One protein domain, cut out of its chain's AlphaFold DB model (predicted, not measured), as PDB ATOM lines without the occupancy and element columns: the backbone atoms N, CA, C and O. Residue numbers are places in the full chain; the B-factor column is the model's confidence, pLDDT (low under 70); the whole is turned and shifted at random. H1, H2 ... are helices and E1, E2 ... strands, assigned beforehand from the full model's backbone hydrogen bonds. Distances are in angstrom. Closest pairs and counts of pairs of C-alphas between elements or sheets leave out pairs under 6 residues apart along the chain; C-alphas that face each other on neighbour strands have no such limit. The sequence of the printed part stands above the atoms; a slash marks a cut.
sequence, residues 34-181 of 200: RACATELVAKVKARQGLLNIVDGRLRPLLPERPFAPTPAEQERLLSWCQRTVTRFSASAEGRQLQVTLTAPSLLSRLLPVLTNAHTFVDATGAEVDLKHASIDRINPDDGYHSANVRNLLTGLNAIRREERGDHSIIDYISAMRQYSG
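This is residues 34 to 181 of the 200 residues of an uncharacterized protein of Pseudomicrostroma glucosiphilum (UniProt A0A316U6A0). The hairpin of E6 and E7 stands in the middle of a rounded body, between the long helix H2 with H3 on one side and H4, with H1 and H5 packed on it, on the other. The small sheet E3 - E4 - E5, antiparallel throughout, lies by the end of the hairpin where E6 begins and E7 ends, and the short hairpin E1 and E2 lies off to another side, near E7. The printed part has 148 residues with five named helices and seven named strands, in the order H1 E1 E2 H2 H3 E3 E4 E5 E6 E7 H4 H5; the class is mixed, helices and strands. It is compact, with a radius of gyration of the C-alphas of 15.1 A, and spans 42 by 37 by 30 A.

E3, residues 114 to 116, E4, residues 119 to 121, and E5, residues 127 to 129, form a meander, each strand the antiparallel neighbour of the one before. N 115 and O 119 are 3.0 A apart, and N 128 and O 120 2.8 A. H3, residues 103 to 113, only grazes this sheet with its residues 110 to 113. H2, residues 71 to 93, touches H3 with residues 77 to 85 alone, opposite ways at a steep tilt of 62 degrees; their closest C-alphas, Cys 81 and Ala 103, are 4.9 A apart. E6, residues 133 to 137, and E7, residues 149 to 153, are an antiparallel hairpin, with N 134 and O 152 2.8 A apart. The closest C-alphas of E5 and E7, Val 128 and Leu 153, are 6.8 A apart. H4, residues 154 to 162, comes closest to E6 at the C-alphas of Ser 134 and Thr 154, 4.9 A apart. H1, residues 34 to 42, touches H4, opposite ways at a steep tilt of 38 degrees, closest at the C-alphas of Ala 37 and Gly 155, 4.3 A. H5, residues 167 to 181, touches H4 with residues 168 to 169 alone, closest at the C-alphas of Leu 156 and Ile 169, 6.3 A. E1, residues 52 to 54, and E2, residues 57 to 59, are an antiparallel hairpin, with N 59 and O 52 2.9 A apart; E2 and E7 are near each other. In H1 and H2 every O i to N i+4 pair is within hydrogen-bond range; in H3 5 of 7 are, in H4 4 of 5, in H5 10 of 11.

H1 begins at C-alpha 34 (228.783, 197.125, 150.685). H2 measures 33.1 A from C-alpha 71 (266.918, 192.004, 151.016) to C-alpha 93, H5 21.4 A, H3 15.9 A, H4 13.3 A, E6 13.2 A and E7 12.9 A. H5 ends at C-alpha 181 (234.228, 218.117, 160.085).

The two C-alphas farthest apart, those of Glu 93 and Gly 181, are 44.9 A apart. The printed part has no cut; the links E2 to H2 and E6 to E7 are long, 11 residues each. The mean pLDDT of the printed part is 76.4, and residues 34 to 61, 124 to 125 and 162 to 181 are under 70.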
ATOM      1  N   ARG A  34     228.425 195.686 150.758       57.41
ATOM      2  CA  ARG A  34     228.783 197.125 150.685       57.41
ATOM      3  C   ARG A  34     229.025 197.767 152.062       57.41
ATOM      4  O   ARG A  34     229.917 198.603 152.207       57.41
ATOM      5  N   ALA A  35     228.287 197.342 153.089       57.84
ATOM      6  CA  ALA A  35     228.430 197.830 154.462       57.84
ATOM      7  C   ALA A  35     229.795 197.483 155.082       57.84
ATOM      8  O   ALA A  35     230.467 198.343 155.644       57.84
ATOM      9  N   CYS A  36     230.263 196.247 154.931       59.28
ATOM     10  CA  CYS A  36     231.543 195.852 155.511       59.28
ATOM     11  C   CYS A  36     232.738 196.356 154.675       59.28
ATOM     12  O   CYS A  36     233.819 196.572 155.221       59.28
ATOM     13  N   ALA A  37     232.553 196.598 153.370       63.19
ATOM     14  CA  ALA A  37     233.518 197.363 152.571       63.19
ATOM     15  C   ALA A  37     233.624 198.813 153.077       63.19
ATOM     16  O   ALA A  37     234.728 199.317 153.266       63.19
ATOM     17  N   THR A  38     232.485 199.441 153.380       61.12
ATOM     18  CA  THR A  38     232.405 200.785 153.975       61.12
ATOM     19  C   THR A  38     233.113 200.856 155.331       61.12
ATOM     20  O   THR A  38     233.859 201.800 155.572       61.12
ATOM     21  N   GLU A  39     232.958 199.849 156.196       61.31
ATOM     22  CA  GLU A  39     233.656 199.784 157.489       61.31
ATOM     23  C   GLU A  39     235.181 199.663 157.330       61.31
ATOM     24  O   GLU A  39     235.942 200.317 158.047       61.31
ATOM     25  N   LEU A  40     235.647 198.847 156.376       63.91
ATOM     26  CA  LEU A  40     237.077 198.698 156.108       63.91
ATOM     27  C   LEU A  40     237.693 200.023 155.651       63.91
ATOM     28  O   LEU A  40     238.804 200.349 156.063       63.91
ATOM     29  N   VAL A  41     236.968 200.790 154.834       63.72
ATOM     30  CA  VAL A  41     237.421 202.111 154.393       63.72
ATOM     31  C   VAL A  41     237.333 203.138 155.534       63.72
ATOM     32  O   VAL A  41     238.241 203.949 155.674       63.72
ATOM     33  N   ALA A  42     236.343 203.064 156.429       60.28
ATOM     34  CA  ALA A  42     236.239 203.966 157.583       60.28
ATOM     35  C   ALA A  42     237.414 203.838 158.575       60.28
ATOM     36  O   ALA A  42     237.752 204.792 159.274       60.28
ATOM     37  N   LYS A  43     238.065 202.667 158.626       56.66
ATOM     38  CA  LYS A  43     239.266 202.423 159.449       56.66
ATOM     39  C   LYS A  43     240.544 203.009 158.843       56.66
ATOM     40  O   LYS A  43     241.579 203.033 159.511       56.66
ATOM     41  N   VAL A  44     240.491 203.476 157.598       59.78
ATOM     42  CA  VAL A  44     241.632 204.087 156.927       59.78
ATOM     43  C   VAL A  44     241.785 205.533 157.384       59.78
ATOM     44  O   VAL A  44     240.909 206.372 157.187       59.78
ATOM     45  N   LYS A  45     242.935 205.848 157.986       52.16
ATOM     46  CA  LYS A  45     243.291 207.229 158.316       52.16
ATOM     47  C   LYS A  45     243.810 207.924 157.060       52.16
ATOM     48  O   LYS A  45     244.940 207.688 156.636       52.16
ATOM     49  N   ALA A  46     242.997 208.805 156.485       51.34
ATOM     50  CA  ALA A  46     243.473 209.741 155.477       51.34
ATOM     51  C   ALA A  46     244.507 210.677 156.121       51.34
ATOM     52  O   ALA A  46     244.229 211.332 157.128       51.34
ATOM     53  N   ARG A  47     245.713 210.745 155.556       47.56
ATOM     54  CA  ARG A  47     246.688 211.767 155.948       47.56
ATOM     55  C   ARG A  47     246.196 213.100 155.377       47.56
ATOM     56  O   ARG A  47     245.805 213.171 154.209       47.56
ATOM     57  N   GLN A  48     246.152 214.143 156.207       42.59
ATOM     58  CA  GLN A  48     245.714 215.473 155.777       42.59
ATOM     59  C   GLN A  48     246.519 215.914 154.540       42.59
ATOM     60  O   GLN A  48     247.744 215.835 154.544       42.59
ATOM     61  N   GLY A  49     245.832 216.367 153.484       46.84
ATOM     62  CA  GLY A  49     246.463 216.984 152.310       46.84
ATOM     63  C   GLY A  49     246.986 216.053 151.203       46.84
ATOM     64  O   GLY A  49     247.640 216.562 150.301       46.84
ATOM     65  N   LEU A  50     246.714 214.737 151.217       51.81
ATOM     66  CA  LEU A  50     247.392 213.785 150.304       51.81
ATOM     67  C   LEU A  50     246.512 213.114 149.226       51.81
ATOM     68  O   LEU A  50     246.939 212.145 148.608       51.81
ATOM     69  N   LEU A  51     245.306 213.617 148.951       52.81
ATOM     70  CA  LEU A  51     244.469 213.118 147.847       52.81
ATOM     71  C   LEU A  51     244.898 213.762 146.526       52.81
ATOM     72  O   LEU A  51     244.619 214.940 146.313       52.81
ATOM     73  N   ASN A  52     245.548 212.999 145.642       57.28
ATOM     74  CA  ASN A  52     245.963 213.493 144.331       57.28
ATOM     75  C   ASN A  52     244.982 213.023 143.245       57.28
ATOM     76  O   ASN A  52     244.883 211.830 142.951       57.28
ATOM     77  N   ILE A  53     244.243 213.965 142.657       55.31
ATOM     78  CA  ILE A  53     243.405 213.718 141.479       55.31
ATOM     79  C   ILE A  53     244.109 214.364 140.293       55.31
ATOM     80  O   ILE A  53     244.235 215.583 140.232       55.31
ATOM     81  N   VAL A  54     244.561 213.542 139.352       53.22
ATOM     82  CA  VAL A  54     245.244 213.986 138.131       53.22
ATOM     83  C   VAL A  54     244.449 213.451 136.948       53.22
ATOM     84  O   VAL A  54     244.234 212.241 136.852       53.22
ATOM     85  N   ASP A  55     243.981 214.347 136.078       54.47
ATOM     86  CA  ASP A  55     243.131 214.031 134.917       54.47
ATOM     87  C   ASP A  55     241.833 213.287 135.292       54.47
ATOM     88  O   ASP A  55     241.431 212.320 134.643       54.47
ATOM     89  N   GLY A  56     241.204 213.681 136.406       50.34
ATOM     90  CA  GLY A  56     239.982 213.041 136.911       50.34
ATOM     91  C   GLY A  56     240.187 211.636 137.490       50.34
ATOM     92  O   GLY A  56     239.213 210.941 137.763       50.34
ATOM     93  N   ARG A  57     241.440 211.200 137.686       53.62
ATOM     94  CA  ARG A  57     241.784 209.880 138.232       53.62
ATOM     95  C   ARG A  57     242.539 210.005 139.543       53.62
ATOM     96  O   ARG A  57     243.440 210.832 139.676       53.62
ATOM     97  N   LEU A  58     242.216 209.124 140.484       63.91
ATOM     98  CA  LEU A  58     242.937 209.004 141.748       63.91
ATOM     99  C   LEU A  58     244.341 208.435 141.514       63.91
ATOM    100  O   LEU A  58     244.494 207.361 140.916       63.91
ATOM    101  N   ARG A  59     245.362 209.156 141.984       63.56
ATOM    102  CA  ARG A  59     246.769 208.744 141.939       63.56
ATOM    103  C   ARG A  59     247.362 208.727 143.349       63.56
ATOM    104  O   ARG A  59     247.065 209.620 144.140       63.56
ATOM    105  N   PRO A  60     248.232 207.751 143.663       64.38
ATOM    106  CA  PRO A  60     248.896 207.726 144.957       64.38
ATOM    107  C   PRO A  60     249.821 208.935 145.082       64.38
ATOM    108  O   PRO A  60     250.536 209.279 144.134       64.38
ATOM    109  N   LEU A  61     249.828 209.562 146.256       68.56
ATOM    110  CA  LEU A  61     250.898 210.485 146.597       68.56
ATOM    111  C   LEU A  61     252.136 209.666 146.961       68.56
ATOM    112  O   LEU A  61     252.065 208.753 147.784       68.56
ATOM    113  N   LEU A  62     253.265 209.983 146.338       71.38
ATOM    114  CA  LEU A  62     254.516 209.327 146.685       71.38
ATOM    115  C   LEU A  62     254.962 209.790 148.086       71.38
ATOM    116  O   LEU A  62     254.879 210.987 148.375       71.38
ATOM    117  N   PRO A  63     255.430 208.882 148.960       70.06
ATOM    118  CA  PRO A  63     256.057 209.249 150.220       70.06
ATOM    119  C   PRO A  63     257.270 210.152 149.971       70.06
ATOM    120  O   PRO A  63     258.055 209.898 149.061       70.06
ATOM    121  N   GLU A  64     257.469 211.161 150.825       71.81
ATOM    122  CA  GLU A  64     258.639 212.057 150.755       71.81
ATOM    123  C   GLU A  64     259.967 211.295 150.853       71.81
ATOM    124  O   GLU A  64     260.967 211.672 150.245       71.81
ATOM    125  N   ARG A  65     259.972 210.205 151.629       74.69
ATOM    126  CA  ARG A  65     261.087 209.268 151.747       74.69
ATOM    127  C   ARG A  65     260.565 207.864 151.465       74.69
ATOM    128  O   ARG A  65     259.954 207.271 152.355       74.69
ATOM    129  N   PRO A  66     260.760 207.346 150.242       75.88
ATOM    130  CA  PRO A  66     260.382 205.983 149.909       75.88
ATOM    131  C   PRO A  66     261.066 204.994 150.848       75.88
ATOM    132  O   PRO A  66     262.253 205.130 151.157       75.88
ATOM    133  N   PHE A  67     260.320 203.991 151.300       87.81
ATOM    134  CA  PHE A  67     260.893 202.907 152.079       87.81
ATOM    135  C   PHE A  67     261.881 202.101 151.226       87.81
ATOM    136  O   PHE A  67     261.535 201.621 150.146       87.81
ATOM    137  N   ALA A  68     263.102 201.929 151.730       91.06
ATOM    138  CA  ALA A  68     264.104 201.051 151.140       91.06
ATOM    139  C   ALA A  68     264.080 199.701 151.882       91.06
ATOM    140  O   ALA A  68     264.603 199.630 152.998       91.06
ATOM    141  N   PRO A  69     263.459 198.645 151.323       92.25
ATOM    142  CA  PRO A  69     263.406 197.347 151.980       92.25
ATOM    143  C   PRO A  69     264.793 196.715 152.076       92.25
ATOM    144  O   PRO A  69     265.607 196.796 151.155       92.25
ATOM    145  N   THR A  70     265.030 196.004 153.172       95.62
ATOM    146  CA  THR A  70     266.133 195.046 153.274       95.62
ATOM    147  C   THR A  70     265.966 193.913 152.247       95.62
ATOM    148  O   THR A  70     264.850 193.666 151.777       95.62
ATOM    149  N   PRO A  71     267.028 193.146 151.928       95.94
ATOM    150  CA  PRO A  71     266.918 192.004 151.016       95.94
ATOM    151  C   PRO A  71     265.834 190.989 151.421       95.94
ATOM    152  O   PRO A  71     265.060 190.543 150.576       95.94
ATOM    153  N   ALA A  72     265.714 190.689 152.719       95.12
ATOM    154  CA  ALA A  72     264.696 189.775 153.240       95.12
ATOM    155  C   ALA A  72     263.267 190.330 153.076       95.12
ATOM    156  O   ALA A  72     262.328 189.605 152.738       95.12
ATOM    157  N   GLU A  73     263.077 191.636 153.282       95.25
ATOM    158  CA  GLU A  73     261.783 192.282 153.051       95.25
ATOM    159  C   GLU A  73     261.437 192.330 151.566       95.25
ATOM    160  O   GLU A  73     260.286 192.087 151.204       95.25
ATOM    161  N   GLN A  74     262.421 192.590 150.706       95.19
ATOM    162  CA  GLN A  74     262.242 192.587 149.262       95.19
ATOM    163  C   GLN A  74     261.833 191.201 148.752       95.19
ATOM    164  O   GLN A  74     260.911 191.104 147.942       95.19
ATOM    165  N   GLU A  75     262.444 190.130 149.261       95.00
ATOM    166  CA  GLU A  75     262.053 188.755 148.945       95.00
ATOM    167  C   GLU A  75     260.612 188.466 149.388       95.00
ATOM    168  O   GLU A  75     259.792 188.001 148.592       95.00
ATOM    169  N   ARG A  76     260.242 188.849 150.618       94.38
ATOM    170  CA  ARG A  76     258.866 188.699 151.120       94.38
ATOM    171  C   ARG A  76     257.847 189.466 150.269       94.38
ATOM    172  O   ARG A  76     256.757 188.949 149.995       94.38
ATOM    173  N   LEU A  77     258.177 190.695 149.867       94.56
ATOM    174  CA  LEU A  77     257.350 191.521 148.985       94.56
ATOM    175  C   LEU A  77     257.236 190.894 147.591       94.56
ATOM    176  O   LEU A  77     256.140 190.858 147.029       94.56
ATOM    177  N   LEU A  78     258.322 190.333 147.057       95.94
ATOM    178  CA  LEU A  78     258.311 189.618 145.785       95.94
ATOM    179  C   LEU A  78     257.416 188.377 145.855       95.94
ATOM    180  O   LEU A  78     256.586 188.185 144.966       95.94
ATOM    181  N   SER A  79     257.488 187.586 146.930       94.25
ATOM    182  CA  SER A  79     256.578 186.451 147.135       94.25
ATOM    183  C   SER A  79     255.117 186.895 147.235       94.25
ATOM    184  O   SER A  79     254.218 186.224 146.724       94.25
ATOM    185  N   TRP A  80     254.844 188.035 147.880       93.31
ATOM    186  CA  TRP A  80     253.501 188.621 147.892       93.31
ATOM    187  C   TRP A  80     253.040 189.013 146.480       93.31
ATOM    188  O   TRP A  80     251.902 188.712 146.109       93.31
ATOM    189  N   CYS A  81     253.922 189.611 145.673       93.69
ATOM    190  CA  CYS A  81     253.637 189.974 144.284       93.69
ATOM    191  C   CYS A  81     253.371 188.735 143.420       93.69
ATOM    192  O   CYS A  81     252.401 188.725 142.669       93.69
ATOM    193  N   GLN A  82     254.167 187.673 143.573       93.81
ATOM    194  CA  GLN A  82     253.981 186.395 142.875       93.81
ATOM    195  C   GLN A  82     252.604 185.799 143.167       93.81
ATOM    196  O   GLN A  82     251.825 185.596 142.240       93.81
ATOM    197  N   ARG A  83     252.245 185.630 144.450       91.75
ATOM    198  CA  ARG A  83     250.911 185.136 144.842       91.75
ATOM    199  C   ARG A  83     249.785 186.003 144.283       91.75
ATOM    200  O   ARG A  83     248.713 185.511 143.948       91.75
ATOM    201  N   THR A  84     250.005 187.310 144.211       88.75
ATOM    202  CA  THR A  84     249.024 188.263 143.696       88.75
ATOM    203  C   THR A  84     248.844 188.142 142.182       88.75
ATOM    204  O   THR A  84     247.706 188.033 141.734       88.75
ATOM    205  N   VAL A  85     249.929 188.039 141.412       89.62
ATOM    206  CA  VAL A  85     249.879 187.801 139.960       89.62
ATOM    207  C   VAL A  85     249.251 186.445 139.633       89.62
ATOM    208  O   VAL A  85     248.377 186.386 138.774       89.62
ATOM    209  N   THR A  86     249.581 185.378 140.372       88.44
ATOM    210  CA  THR A  86     248.939 184.061 140.206       88.44
ATOM    211  C   THR A  86     247.418 184.139 140.385       88.44
ATOM    212  O   THR A  86     246.671 183.558 139.598       88.44
ATOM    213  N   ARG A  87     246.934 184.911 141.372       82.88
ATOM    214  CA  ARG A  87     245.492 185.151 141.560       82.88
ATOM    215  C   ARG A  87     244.861 185.911 140.388       82.88
ATOM    216  O   ARG A  87     243.693 185.663 140.085       82.88
ATOM    217  N   PHE A  88     245.591 186.821 139.737       84.12
ATOM    218  CA  PHE A  88     245.088 187.519 138.549       84.12
ATOM    219  C   PHE A  88     244.934 186.583 137.374       84.12
ATOM    220  O   PHE A  88     243.872 186.616 136.770       84.12
ATOM    221  N   SER A  89     245.920 185.729 137.102       81.00
ATOM    222  CA  SER A  89     245.816 184.738 136.027       81.00
ATOM    223  C   SER A  89     244.570 183.866 136.200       81.00
ATOM    224  O   SER A  89     243.761 183.784 135.281       81.00
ATOM    225  N   ALA A  90     244.332 183.351 137.414       77.81
ATOM    226  CA  ALA A  90     243.133 182.564 137.720       77.81
ATOM    227  C   ALA A  90     241.821 183.364 137.564       77.81
ATOM    228  O   ALA A  90     240.823 182.856 137.061       77.81
ATOM    229  N   SER A  91     241.805 184.637 137.973       74.94
ATOM    230  CA  SER A  91     240.612 185.494 137.850       74.94
ATOM    231  C   SER A  91     240.357 185.980 136.416       74.94
ATOM    232  O   SER A  91     239.222 186.304 136.066       74.94
ATOM    233  N   ALA A  92     241.416 186.107 135.615       76.25
ATOM    234  CA  ALA A  92     241.401 186.631 134.257       76.25
ATOM    235  C   ALA A  92     240.958 185.579 133.238       76.25
ATOM    236  O   ALA A  92     240.223 185.919 132.314       76.25
ATOM    237  N   GLU A  93     241.326 184.312 133.452       72.06
ATOM    238  CA  GLU A  93     240.898 183.173 132.633       72.06
ATOM    239  C   GLU A  93     239.366 183.076 132.558       72.06
ATOM    240  O   GLU A  93     238.796 183.033 131.471       72.06
ATOM    241  N   GLY A  94     238.676 183.212 133.698       74.38
ATOM    242  CA  GLY A  94     237.208 183.227 133.752       74.38
ATOM    243  C   GLY A  94     236.538 184.449 133.106       74.38
ATOM    244  O   GLY A  94     235.313 184.510 133.047       74.38
ATOM    245  N   ARG A  95     237.310 185.446 132.653       75.50
ATOM    246  CA  ARG A  95     236.818 186.705 132.061       75.50
ATOM    247  C   ARG A  95     237.458 187.035 130.707       75.50
ATOM    248  O   ARG A  95     237.234 188.132 130.209       75.50
ATOM    249  N   GLN A  96     238.252 186.125 130.135       81.44
ATOM    250  CA  GLN A  96     239.010 186.323 128.887       81.44
ATOM    251  C   GLN A  96     239.902 187.581 128.881       81.44
ATOM    252  O   GLN A  96     240.112 188.219 127.853       81.44
ATOM    253  N   LEU A  97     240.447 187.947 130.040       85.19
ATOM    254  CA  LEU A  97     241.332 189.103 130.179       85.19
ATOM    255  C   LEU A  97     242.791 188.679 129.997       85.19
ATOM    256  O   LEU A  97     243.215 187.655 130.531       85.19
ATOM    257  N   GLN A  98     243.596 189.491 129.313       89.50
ATOM    258  CA  GLN A  98     245.037 189.244 129.229       89.50
ATOM    259  C   GLN A  98     245.755 189.682 130.515       89.50
ATOM    260  O   GLN A  98     245.424 190.702 131.120       89.50
ATOM    261  N   VAL A  99     246.771 188.923 130.931       90.88
ATOM    262  CA  VAL A  99     247.647 189.264 132.062       90.88
ATOM    263  C   VAL A  99     249.080 189.325 131.554       90.88
ATOM    264  O   VAL A  99     249.692 188.295 131.295       90.88
ATOM    265  N   THR A 100     249.621 190.533 131.420       92.56
ATOM    266  CA  THR A 100     251.038 190.758 131.074       92.56
ATOM    267  C   THR A 100     251.832 191.335 132.247       92.56
ATOM    268  O   THR A 100     253.054 191.465 132.183       92.56
ATOM    269  N   LEU A 101     251.153 191.659 133.353       90.69
ATOM    270  CA  LEU A 101     251.778 192.090 134.597       90.69
ATOM    271  C   LEU A 101     252.567 190.942 135.245       90.69
ATOM    272  O   LEU A 101     252.032 189.870 135.515       90.69
ATOM    273  N   THR A 102     253.832 191.203 135.563       94.00
ATOM    274  CA  THR A 102     254.745 190.250 136.212       94.00
ATOM    275  C   THR A 102     254.982 190.606 137.680       94.00
ATOM    276  O   THR A 102     254.819 191.758 138.080       94.00
ATOM    277  N   ALA A 103     255.426 189.649 138.502       94.44
ATOM    278  CA  ALA A 103     255.744 189.936 139.903       94.44
ATOM    279  C   ALA A 103     256.849 191.005 140.079       94.44
ATOM    280  O   ALA A 103     256.649 191.898 140.903       94.44
ATOM    281  N   PRO A 104     257.952 191.007 139.295       94.69
ATOM    282  CA  PRO A 104     258.940 192.086 139.349       94.69
ATOM    283  C   PRO A 104     258.367 193.448 138.950       94.69
ATOM    284  O   PRO A 104     258.619 194.434 139.633       94.69
ATOM    285  N   SER A 105     257.548 193.520 137.890       92.06
ATOM    286  CA  SER A 105     256.927 194.797 137.498       92.06
ATOM    287  C   SER A 105     255.950 195.315 138.555       92.06
ATOM    288  O   SER A 105     255.921 196.514 138.821       92.06
ATOM    289  N   LEU A 106     255.188 194.427 139.202       92.06
ATOM    290  CA  LEU A 106     254.318 194.794 140.315       92.06
ATOM    291  C   LEU A 106     255.126 195.291 141.523       92.06
ATOM    292  O   LEU A 106     254.768 196.314 142.106       92.06
ATOM    293  N   LEU A 107     256.237 194.631 141.857       93.25
ATOM    294  CA  LEU A 107     257.133 195.069 142.927       93.25
ATOM    295  C   LEU A 107     257.693 196.470 142.647       93.25
ATOM    296  O   LEU A 107     257.566 197.346 143.499       93.25
ATOM    297  N   SER A 108     258.209 196.728 141.442       90.50
ATOM    298  CA  SER A 108     258.710 198.056 141.052       90.50
ATOM    299  C   SER A 108     257.646 199.157 141.124       90.50
ATOM    300  O   SER A 108     257.987 200.322 141.292       90.50
ATOM    301  N   ARG A 109     256.354 198.812 141.013       89.31
ATOM    302  CA  ARG A 109     255.235 199.753 141.206       89.31
ATOM    303  C   ARG A 109     254.852 199.942 142.668       89.31
ATOM    304  O   ARG A 109     254.308 200.984 143.018       89.31
ATOM    305  N   LEU A 110     255.077 198.931 143.499       89.44
ATOM    306  CA  LEU A 110     254.761 198.970 144.919       89.44
ATOM    307  C   LEU A 110     255.832 199.733 145.707       89.44
ATOM    308  O   LEU A 110     255.479 200.541 146.556       89.44
ATOM    309  N   LEU A 111     257.119 199.531 145.396       90.88
ATOM    310  CA  LEU A 111     258.244 200.145 146.119       90.88
ATOM    311  C   LEU A 111     258.117 201.669 146.303       90.88
ATOM    312  O   LEU A 111     258.271 202.125 147.436       90.88
ATOM    313  N   PRO A 112     257.772 202.467 145.270       88.25
ATOM    314  CA  PRO A 112     257.681 203.916 145.416       88.25
ATOM    315  C   PRO A 112     256.556 204.374 146.339       88.25
ATOM    316  O   PRO A 112     256.562 205.530 146.732       88.25
ATOM    317  N   VAL A 113     255.580 203.517 146.652       86.75
ATOM    318  CA  VAL A 113     254.440 203.865 147.511       86.75
ATOM    319  C   VAL A 113     254.501 203.205 148.887       86.75
ATOM    320  O   VAL A 113     253.609 203.434 149.694       86.75
ATOM    321  N   LEU A 114     255.525 202.403 149.191       89.56
ATOM    322  CA  LEU A 114     255.692 201.820 150.524       89.56
ATOM    323  C   LEU A 114     256.144 202.880 151.532       89.56
ATOM    324  O   LEU A 114     257.097 203.624 151.292       89.56
ATOM    325  N   THR A 115     255.490 202.895 152.691       86.44
ATOM    326  CA  THR A 115     255.915 203.675 153.866       86.44
ATOM    327  C   THR A 115     256.759 202.829 154.816       86.44
ATOM    328  O   THR A 115     257.638 203.353 155.496       86.44
ATOM    329  N   ASN A 116     256.532 201.515 154.835       88.56
ATOM    330  CA  ASN A 116     257.385 200.509 155.465       88.56
ATOM    331  C   ASN A 116     257.108 199.127 154.846       88.56
ATOM    332  O   ASN A 116     256.346 198.995 153.890       88.56
ATOM    333  N   ALA A 117     257.683 198.068 155.414       87.94
ATOM    334  CA  ALA A 117     257.534 196.708 154.902       87.94
ATOM    335  C   ALA A 117     256.086 196.174 154.925       87.94
ATOM    336  O   ALA A 117     255.777 195.167 154.278       87.94
ATOM    337  N   HIS A 118     255.194 196.797 155.689       85.31
ATOM    338  CA  HIS A 118     253.829 196.332 155.902       85.31
ATOM    339  C   HIS A 118     252.775 197.284 155.368       85.31
ATOM    340  O   HIS A 118     251.636 196.863 155.268       85.31
ATOM    341  N   THR A 119     253.108 198.516 154.997       85.94
ATOM    342  CA  THR A 119     252.114 199.535 154.643       85.94
ATOM    343  C   THR A 119     252.528 200.314 153.401       85.94
ATOM    344  O   THR A 119     253.714 200.452 153.090       85.94
ATOM    345  N   PHE A 120     251.533 200.781 152.654       85.69
ATOM    346  CA  PHE A 120     251.702 201.530 151.415       85.69
ATOM    347  C   PHE A 120     250.686 202.669 151.321       85.69
ATOM    348  O   PHE A 120     249.626 202.614 151.938       85.69
ATOM    349  N   VAL A 121     250.992 203.678 150.513       82.62
ATOM    350  CA  VAL A 121     250.066 204.744 150.145       82.62
ATOM    351  C   VAL A 121     249.252 204.304 148.931       82.62
ATOM    352  O   VAL A 121     249.803 204.030 147.862       82.62
ATOM    353  N   ASP A 122     247.937 204.207 149.087       81.62
ATOM    354  CA  ASP A 122     247.049 203.823 147.992       81.62
ATOM    355  C   ASP A 122     246.688 205.013 147.086       81.62
ATOM    356  O   ASP A 122     247.118 206.147 147.306       81.62
ATOM    357  N   ALA A 123     245.905 204.770 146.028       72.25
ATOM    358  CA  ALA A 123     245.519 205.812 145.072       72.25
ATOM    359  C   ALA A 123     244.745 206.997 145.687       72.25
ATOM    360  O   ALA A 123     244.591 208.024 145.033       72.25
ATOM    361  N   THR A 124     244.273 206.872 146.927       68.00
ATOM    362  CA  THR A 124     243.604 207.939 147.676       68.00
ATOM    363  C   THR A 124     244.559 208.735 148.561       68.00
ATOM    364  O   THR A 124     244.132 209.655 149.245       68.00
ATOM    365  N   GLY A 125     245.849 208.401 148.590       68.19
ATOM    366  CA  GLY A 125     246.797 209.038 149.504       68.19
ATOM    367  C   GLY A 125     246.710 208.535 150.941       68.19
ATOM    368  O   GLY A 125     247.344 209.101 151.834       68.19
ATOM    369  N   ALA A 126     245.925 207.489 151.185       70.00
ATOM    370  CA  ALA A 126     245.820 206.897 152.497       70.00
ATOM    371  C   ALA A 126     246.879 205.817 152.717       70.00
ATOM    372  O   ALA A 126     247.213 205.064 151.803       70.00
ATOM    373  N   GLU A 127     247.382 205.728 153.947       77.25
ATOM    374  CA  GLU A 127     248.306 204.672 154.343       77.25
ATOM    375  C   GLU A 127     247.522 203.416 154.728       77.25
ATOM    376  O   GLU A 127     246.644 203.440 155.594       77.25
ATOM    377  N   VAL A 128     247.825 202.318 154.043       78.12
ATOM    378  CA  VAL A 128     247.070 201.072 154.086       78.12
ATOM    379  C   VAL A 128     248.015 199.908 154.329       78.12
ATOM    380  O   VAL A 128     249.075 199.787 153.722       78.12
ATOM    381  N   ASP A 129     247.591 199.009 155.205       83.25
ATOM    382  CA  ASP A 129     248.272 197.751 155.483       83.25
ATOM    383  C   ASP A 129     248.265 196.849 154.230       83.25
ATOM    384  O   ASP A 129     247.222 196.604 153.624       83.25
ATOM    385  N   LEU A 130     249.415 196.297 153.847       85.06
ATOM    386  CA  LEU A 130     249.624 195.492 152.639       85.06
ATOM    387  C   LEU A 130     248.739 194.236 152.629       85.06
ATOM    388  O   LEU A 130     248.352 193.740 151.573       85.06
ATOM    389  N   LYS A 131     248.348 193.738 153.810       81.19
ATOM    390  CA  LYS A 131     247.362 192.650 153.949       81.19
ATOM    391  C   LYS A 131     245.969 193.023 153.415       81.19
ATOM    392  O   LYS A 131     245.195 192.131 153.084       81.19
ATOM    393  N   HIS A 132     245.662 194.317 153.323       80.88
ATOM    394  CA  HIS A 132     244.429 194.877 152.768       80.88
ATOM    395  C   HIS A 132     244.630 195.490 151.376       80.88
ATOM    396  O   HIS A 132     243.683 196.053 150.813       80.88
ATOM    397  N   ALA A 133     245.830 195.364 150.806       83.06
ATOM    398  CA  ALA A 133     246.116 195.820 149.459       83.06
ATOM    399  C   ALA A 133     245.334 195.011 148.425       83.06
ATOM    400  O   ALA A 133     245.268 193.778 148.459       83.06
ATOM    401  N   SER A 134     244.796 195.735 147.460       85.69
ATOM    402  CA  SER A 134     244.205 195.205 146.252       85.69
ATOM    403  C   SER A 134     244.871 195.853 145.049       85.69
ATOM    404  O   SER A 134     245.297 197.005 145.110       85.69
ATOM    405  N   ILE A 135     244.950 195.111 143.949       87.56
ATOM    406  CA  ILE A 135     245.344 195.678 142.664       87.56
ATOM    407  C   ILE A 135     244.079 195.830 141.844       87.56
ATOM    408  O   ILE A 135     243.360 194.866 141.572       87.56
ATOM    409  N   ASP A 136     243.804 197.073 141.506       86.81
ATOM    410  CA  ASP A 136     242.601 197.503 140.829       86.81
ATOM    411  C   ASP A 136     242.906 197.806 139.356       86.81
ATOM    412  O   ASP A 136     243.974 198.340 139.045       86.81
ATOM    413  N   ARG A 137     241.983 197.454 138.449       86.62
ATOM    414  CA  ARG A 137     242.141 197.633 136.995       86.62
ATOM    415  C   ARG A 137     241.503 198.933 136.546       86.62
ATOM    416  O   ARG A 137     240.279 199.013 136.529       86.62
ATOM    417  N   ILE A 138     242.288 199.941 136.178       83.12
ATOM    418  CA  ILE A 138     241.805 201.300 135.868       83.12
ATOM    419  C   ILE A 138     240.698 201.272 134.800       83.12
ATOM    420  O   ILE A 138     239.674 201.923 134.964       83.12
ATOM    421  N   ASN A 139     240.847 200.464 133.762       84.50
ATOM    422  CA  ASN A 139     239.798 200.059 132.846       84.50
ATOM    423  C   ASN A 139     239.365 198.621 133.199       84.50
ATOM    424  O   ASN A 139     240.167 197.694 133.041       84.50
ATOM    425  N   PRO A 140     238.126 198.406 133.686       82.81
ATOM    426  CA  PRO A 140     237.638 197.087 134.082       82.81
ATOM    427  C   PRO A 140     237.367 196.146 132.901       82.81
ATOM    428  O   PRO A 140     237.195 194.946 133.138       82.81
ATOM    429  N   ASP A 141     237.335 196.661 131.672       84.31
ATOM    430  CA  ASP A 141     237.161 195.868 130.452       84.31
ATOM    431  C   ASP A 141     238.517 195.452 129.839       84.31
ATOM    432  O   ASP A 141     238.558 194.624 128.936       84.31
ATOM    433  N   ASP A 142     239.632 195.977 130.357       85.06
ATOM    434  CA  ASP A 142     240.990 195.679 129.889       85.06
ATOM    435  C   ASP A 142     241.750 194.775 130.884       85.06
ATOM    436  O   ASP A 142     241.348 194.575 132.039       85.06
ATOM    437  N   GLY A 143     242.843 194.173 130.424       89.25
ATOM    438  CA  GLY A 143     243.652 193.201 131.142       89.25
ATOM    439  C   GLY A 143     244.477 193.764 132.303       89.25
ATOM    440  O   GLY A 143     244.478 194.957 132.609       89.25
ATOM    441  N   TYR A 144     245.225 192.882 132.966       89.94
ATOM    442  CA  TYR A 144     246.203 193.270 133.983       89.94
ATOM    443  C   TYR A 144     247.556 193.533 133.321       89.94
ATOM    444  O   TYR A 144     248.306 192.606 133.013       89.94
ATOM    445  N   HIS A 145     247.886 194.808 133.145       89.38
ATOM    446  CA  HIS A 145     249.183 195.265 132.649       89.38
ATOM    447  C   HIS A 145     249.595 196.566 133.342       89.38
ATOM    448  O   HIS A 145     248.782 197.232 133.980       89.38
ATOM    449  N   SER A 146     250.870 196.935 133.235       85.12
ATOM    450  CA  SER A 146     251.480 198.031 134.006       85.12
ATOM    451  C   SER A 146     250.747 199.377 133.893       85.12
ATOM    452  O   SER A 146     250.660 200.103 134.881       85.12
ATOM    453  N   ALA A 147     250.193 199.698 132.721       84.62
ATOM    454  CA  ALA A 147     249.454 200.938 132.479       84.62
ATOM    455  C   ALA A 147     247.995 200.909 132.976       84.62
ATOM    456  O   ALA A 147     247.404 201.969 133.166       84.62
ATOM    457  N   ASN A 148     247.426 199.723 133.218       86.62
ATOM    458  CA  ASN A 148     246.021 199.553 133.589       86.62
ATOM    459  C   ASN A 148     245.816 199.112 135.043       86.62
ATOM    460  O   ASN A 148     244.715 198.729 135.421       86.62
ATOM    461  N   VAL A 149     246.846 199.157 135.891       87.38
ATOM    462  CA  VAL A 149     246.728 198.735 137.295       87.38
ATOM    463  C   VAL A 149     247.151 199.812 138.284       87.38
ATOM    464  O   VAL A 149     248.123 200.541 138.060       87.38
ATOM    465  N   ARG A 150     246.465 199.867 139.426       84.81
ATOM    466  CA  ARG A 150     246.833 200.707 140.575       84.81
ATOM    467  C   ARG A 150     246.691 199.952 141.893       84.81
ATOM    468  O   ARG A 150     245.875 199.040 142.002       84.81
ATOM    469  N   ASN A 151     247.469 200.362 142.892       86.06
ATOM    470  CA  ASN A 151     247.308 199.884 144.262       86.06
ATOM    471  C   ASN A 151     246.115 200.606 144.901       86.06
ATOM    472  O   ASN A 151     246.027 201.834 144.845       86.06
ATOM    473  N   LEU A 152     245.204 199.844 145.494       82.88
ATOM    474  CA  LEU A 152     243.980 200.364 146.090       82.88
ATOM    475  C   LEU A 152     243.616 199.555 147.335       82.88
ATOM    476  O   LEU A 152     243.825 198.341 147.373       82.88
ATOM    477  N   LEU A 153     243.037 200.190 148.353       82.56
ATOM    478  CA  LEU A 153     242.422 199.458 149.457       82.56
ATOM    479  C   LEU A 153     241.360 198.469 148.938       82.56
ATOM    480  O   LEU A 153     240.516 198.813 148.111       82.56
ATOM    481  N   THR A 154     241.337 197.251 149.486       82.44
ATOM    482  CA  THR A 154     240.342 196.218 149.125       82.44
ATOM    483  C   THR A 154     238.894 196.704 149.234       82.44
ATOM    484  O   THR A 154     238.092 196.395 148.357       82.44
ATOM    485  N   GLY A 155     238.560 197.499 150.255       75.19
ATOM    486  CA  GLY A 155     237.216 198.062 150.427       75.19
ATOM    487  C   GLY A 155     236.832 199.040 149.314       75.19
ATOM    488  O   GLY A 155     235.728 198.961 148.785       75.19
ATOM    489  N   LEU A 156     237.769 199.887 148.879       77.50
ATOM    490  CA  LEU A 156     237.551 200.807 147.760       77.50
ATOM    491  C   LEU A 156     237.424 200.061 146.428       77.50
ATOM    492  O   LEU A 156     236.546 200.378 145.632       77.50
ATOM    493  N   ASN A 157     238.243 199.028 146.203       83.12
ATOM    494  CA  ASN A 157     238.106 198.173 145.022       83.12
ATOM    495  C   ASN A 157     236.750 197.439 145.012       83.12
ATOM    496  O   ASN A 157     236.153 197.252 143.958       83.12
ATOM    497  N   ALA A 158     236.233 197.039 146.179       79.31
ATOM    498  CA  ALA A 158     234.909 196.427 146.284       79.31
ATOM    499  C   ALA A 158     233.791 197.408 145.896       79.31
ATOM    500  O   ALA A 158     232.968 197.057 145.058       79.31
ATOM    501  N   ILE A 159     233.823 198.642 146.417       74.31
ATOM    502  CA  ILE A 159     232.881 199.714 146.041       74.31
ATOM    503  C   ILE A 159     232.925 199.961 144.526       74.31
ATOM    504  O   ILE A 159     231.894 200.038 143.864       74.31
ATOM    505  N   ARG A 160     234.128 199.992 143.948       76.12
ATOM    506  CA  ARG A 160     234.335 200.208 142.513       76.12
ATOM    507  C   ARG A 160     233.755 199.116 141.616       76.12
ATOM    508  O   ARG A 160     233.443 199.364 140.460       76.12
ATOM    509  N   ARG A 161     233.635 197.881 142.101       72.44
ATOM    510  CA  ARG A 161     233.064 196.792 141.291       72.44
ATOM    511  C   ARG A 161     231.577 196.986 141.019       72.44
ATOM    512  O   ARG A 161     231.089 196.423 140.045       72.44
ATOM    513  N   GLU A 162     230.886 197.744 141.866       68.62
ATOM    514  CA  GLU A 162     229.454 198.013 141.726       68.62
ATOM    515  C   GLU A 162     229.171 199.123 140.699       68.62
ATOM    516  O   GLU A 162     228.104 199.127 140.093       68.62
ATOM    517  N   GLU A 163     230.130 200.022 140.432       66.94
ATOM    518  CA  GLU A 163     229.934 201.182 139.553       66.94
ATOM    519  C   GLU A 163     231.124 201.397 138.604       66.94
ATOM    520  O   GLU A 163     232.277 201.498 139.023       66.94
ATOM    521  N   ARG A 164     230.856 201.498 137.292       65.94
ATOM    522  CA  ARG A 164     231.885 201.724 136.261       65.94
ATOM    523  C   ARG A 164     232.482 203.136 136.392       65.94
ATOM    524  O   ARG A 164     232.023 204.067 135.741       65.94
ATOM    525  N   GLY A 165     233.521 203.299 137.210       67.75
ATOM    526  CA  GLY A 165     234.270 204.555 137.325       67.75
ATOM    527  C   GLY A 165     234.871 204.785 138.708       67.75
ATOM    528  O   GLY A 165     234.862 203.894 139.550       67.75
ATOM    529  N   ASP A 166     235.409 205.985 138.924       69.00
ATOM    530  CA  ASP A 166     235.941 206.413 140.228       69.00
ATOM    531  C   ASP A 166     234.925 207.246 141.034       69.00
ATOM    532  O   ASP A 166     235.206 207.577 142.180       69.00
ATOM    533  N   HIS A 167     233.748 207.561 140.476       68.06
ATOM    534  CA  HIS A 167     232.743 208.430 141.106       68.06
ATOM    535  C   HIS A 167     232.321 207.935 142.494       68.06
ATOM    536  O   HIS A 167     232.448 208.688 143.448       68.06
ATOM    537  N   SER A 168     231.964 206.658 142.655       68.50
ATOM    538  CA  SER A 168     231.621 206.089 143.969       68.50
ATOM    539  C   SER A 168     232.760 206.151 144.985       68.50
ATOM    540  O   SER A 168     232.521 206.356 146.173       68.50
ATOM    541  N   ILE A 169     234.009 206.001 144.536       69.69
ATOM    542  CA  ILE A 169     235.186 206.161 145.394       69.69
ATOM    543  C   ILE A 169     235.335 207.636 145.798       69.69
ATOM    544  O   ILE A 169     235.578 207.928 146.967       69.69
ATOM    545  N   ILE A 170     235.177 208.567 144.854       67.50
ATOM    546  CA  ILE A 170     235.271 210.014 145.087       67.50
ATOM    547  C   ILE A 170     234.154 210.493 146.021       67.50
ATOM    548  O   ILE A 170     234.437 211.235 146.964       67.50
ATOM    549  N   ASP A 171     232.919 210.051 145.805       66.38
ATOM    550  CA  ASP A 171     231.754 210.366 146.633       66.38
ATOM    551  C   ASP A 171     231.937 209.822 148.043       66.38
ATOM    552  O   ASP A 171     231.726 210.539 149.018       66.38
ATOM    553  N   TYR A 172     232.425 208.584 148.165       65.38
ATOM    554  CA  TYR A 172     232.750 207.989 149.454       65.38
ATOM    555  C   TYR A 172     233.809 208.810 150.205       65.38
ATOM    556  O   TYR A 172     233.619 209.175 151.367       65.38
ATOM    557  N   ILE A 173     234.918 209.144 149.540       64.75
ATOM    558  CA  ILE A 173     235.986 209.969 150.117       64.75
ATOM    559  C   ILE A 173     235.444 211.351 150.512       64.75
ATOM    560  O   ILE A 173     235.809 211.886 151.560       64.75
ATOM    561  N   SER A 174     234.564 211.932 149.697       61.56
ATOM    562  CA  SER A 174     233.938 213.236 149.944       61.56
ATOM    563  C   SER A 174     232.970 213.202 151.126       61.56
ATOM    564  O   SER A 174     233.021 214.096 151.968       61.56
ATOM    565  N   ALA A 175     232.166 212.149 151.260       59.88
ATOM    566  CA  ALA A 175     231.298 211.934 152.413       59.88
ATOM    567  C   ALA A 175     232.118 211.760 153.701       59.88
ATOM    568  O   ALA A 175     231.847 212.422 154.700       59.88
ATOM    569  N   MET A 176     233.188 210.957 153.671       53.84
ATOM    570  CA  MET A 176     234.091 210.798 154.819       53.84
ATOM    571  C   MET A 176     234.705 212.128 155.274       53.84
ATOM    572  O   MET A 176     234.846 212.354 156.474       53.84
ATOM    573  N   ARG A 177     235.012 213.037 154.338       52.22
ATOM    574  CA  ARG A 177     235.503 214.395 154.642       52.22
ATOM    575  C   ARG A 177     234.453 215.279 155.323       52.22
ATOM    576  O   ARG A 177     234.807 216.108 156.155       52.22
ATOM    577  N   GLN A 178     233.175 215.118 154.981       46.91
ATOM    578  CA  GLN A 178     232.076 215.842 155.632       46.91
ATOM    579  C   GLN A 178     231.854 215.342 157.066       46.91
ATOM    580  O   GLN A 178     231.680 216.150 157.977       46.91
ATOM    581  N   TYR A 179     231.958 214.029 157.294       41.50
ATOM    582  CA  TYR A 179     231.938 213.450 158.644       41.50
ATOM    583  C   TYR A 179     233.187 213.806 159.458       41.50
ATOM    584  O   TYR A 179     233.107 213.990 160.671       41.50
ATOM    585  N   SER A 180     234.334 213.999 158.801       39.06
ATOM    586  CA  SER A 180     235.541 214.534 159.427       39.06
ATOM    587  C   SER A 180     235.512 216.060 159.588       39.06
ATOM    588  O   SER A 180     236.564 216.658 159.750       39.06
ATOM    589  N   GLY A 181     234.351 216.722 159.626       35.50
ATOM    590  CA  GLY A 181     234.228 218.117 160.085       35.50
ATOM    591  C   GLY A 181     234.727 218.363 161.525       35.50
ATOM    592  O   GLY A 181     234.823 219.509 161.947       35.50
TER     593      GLY A 181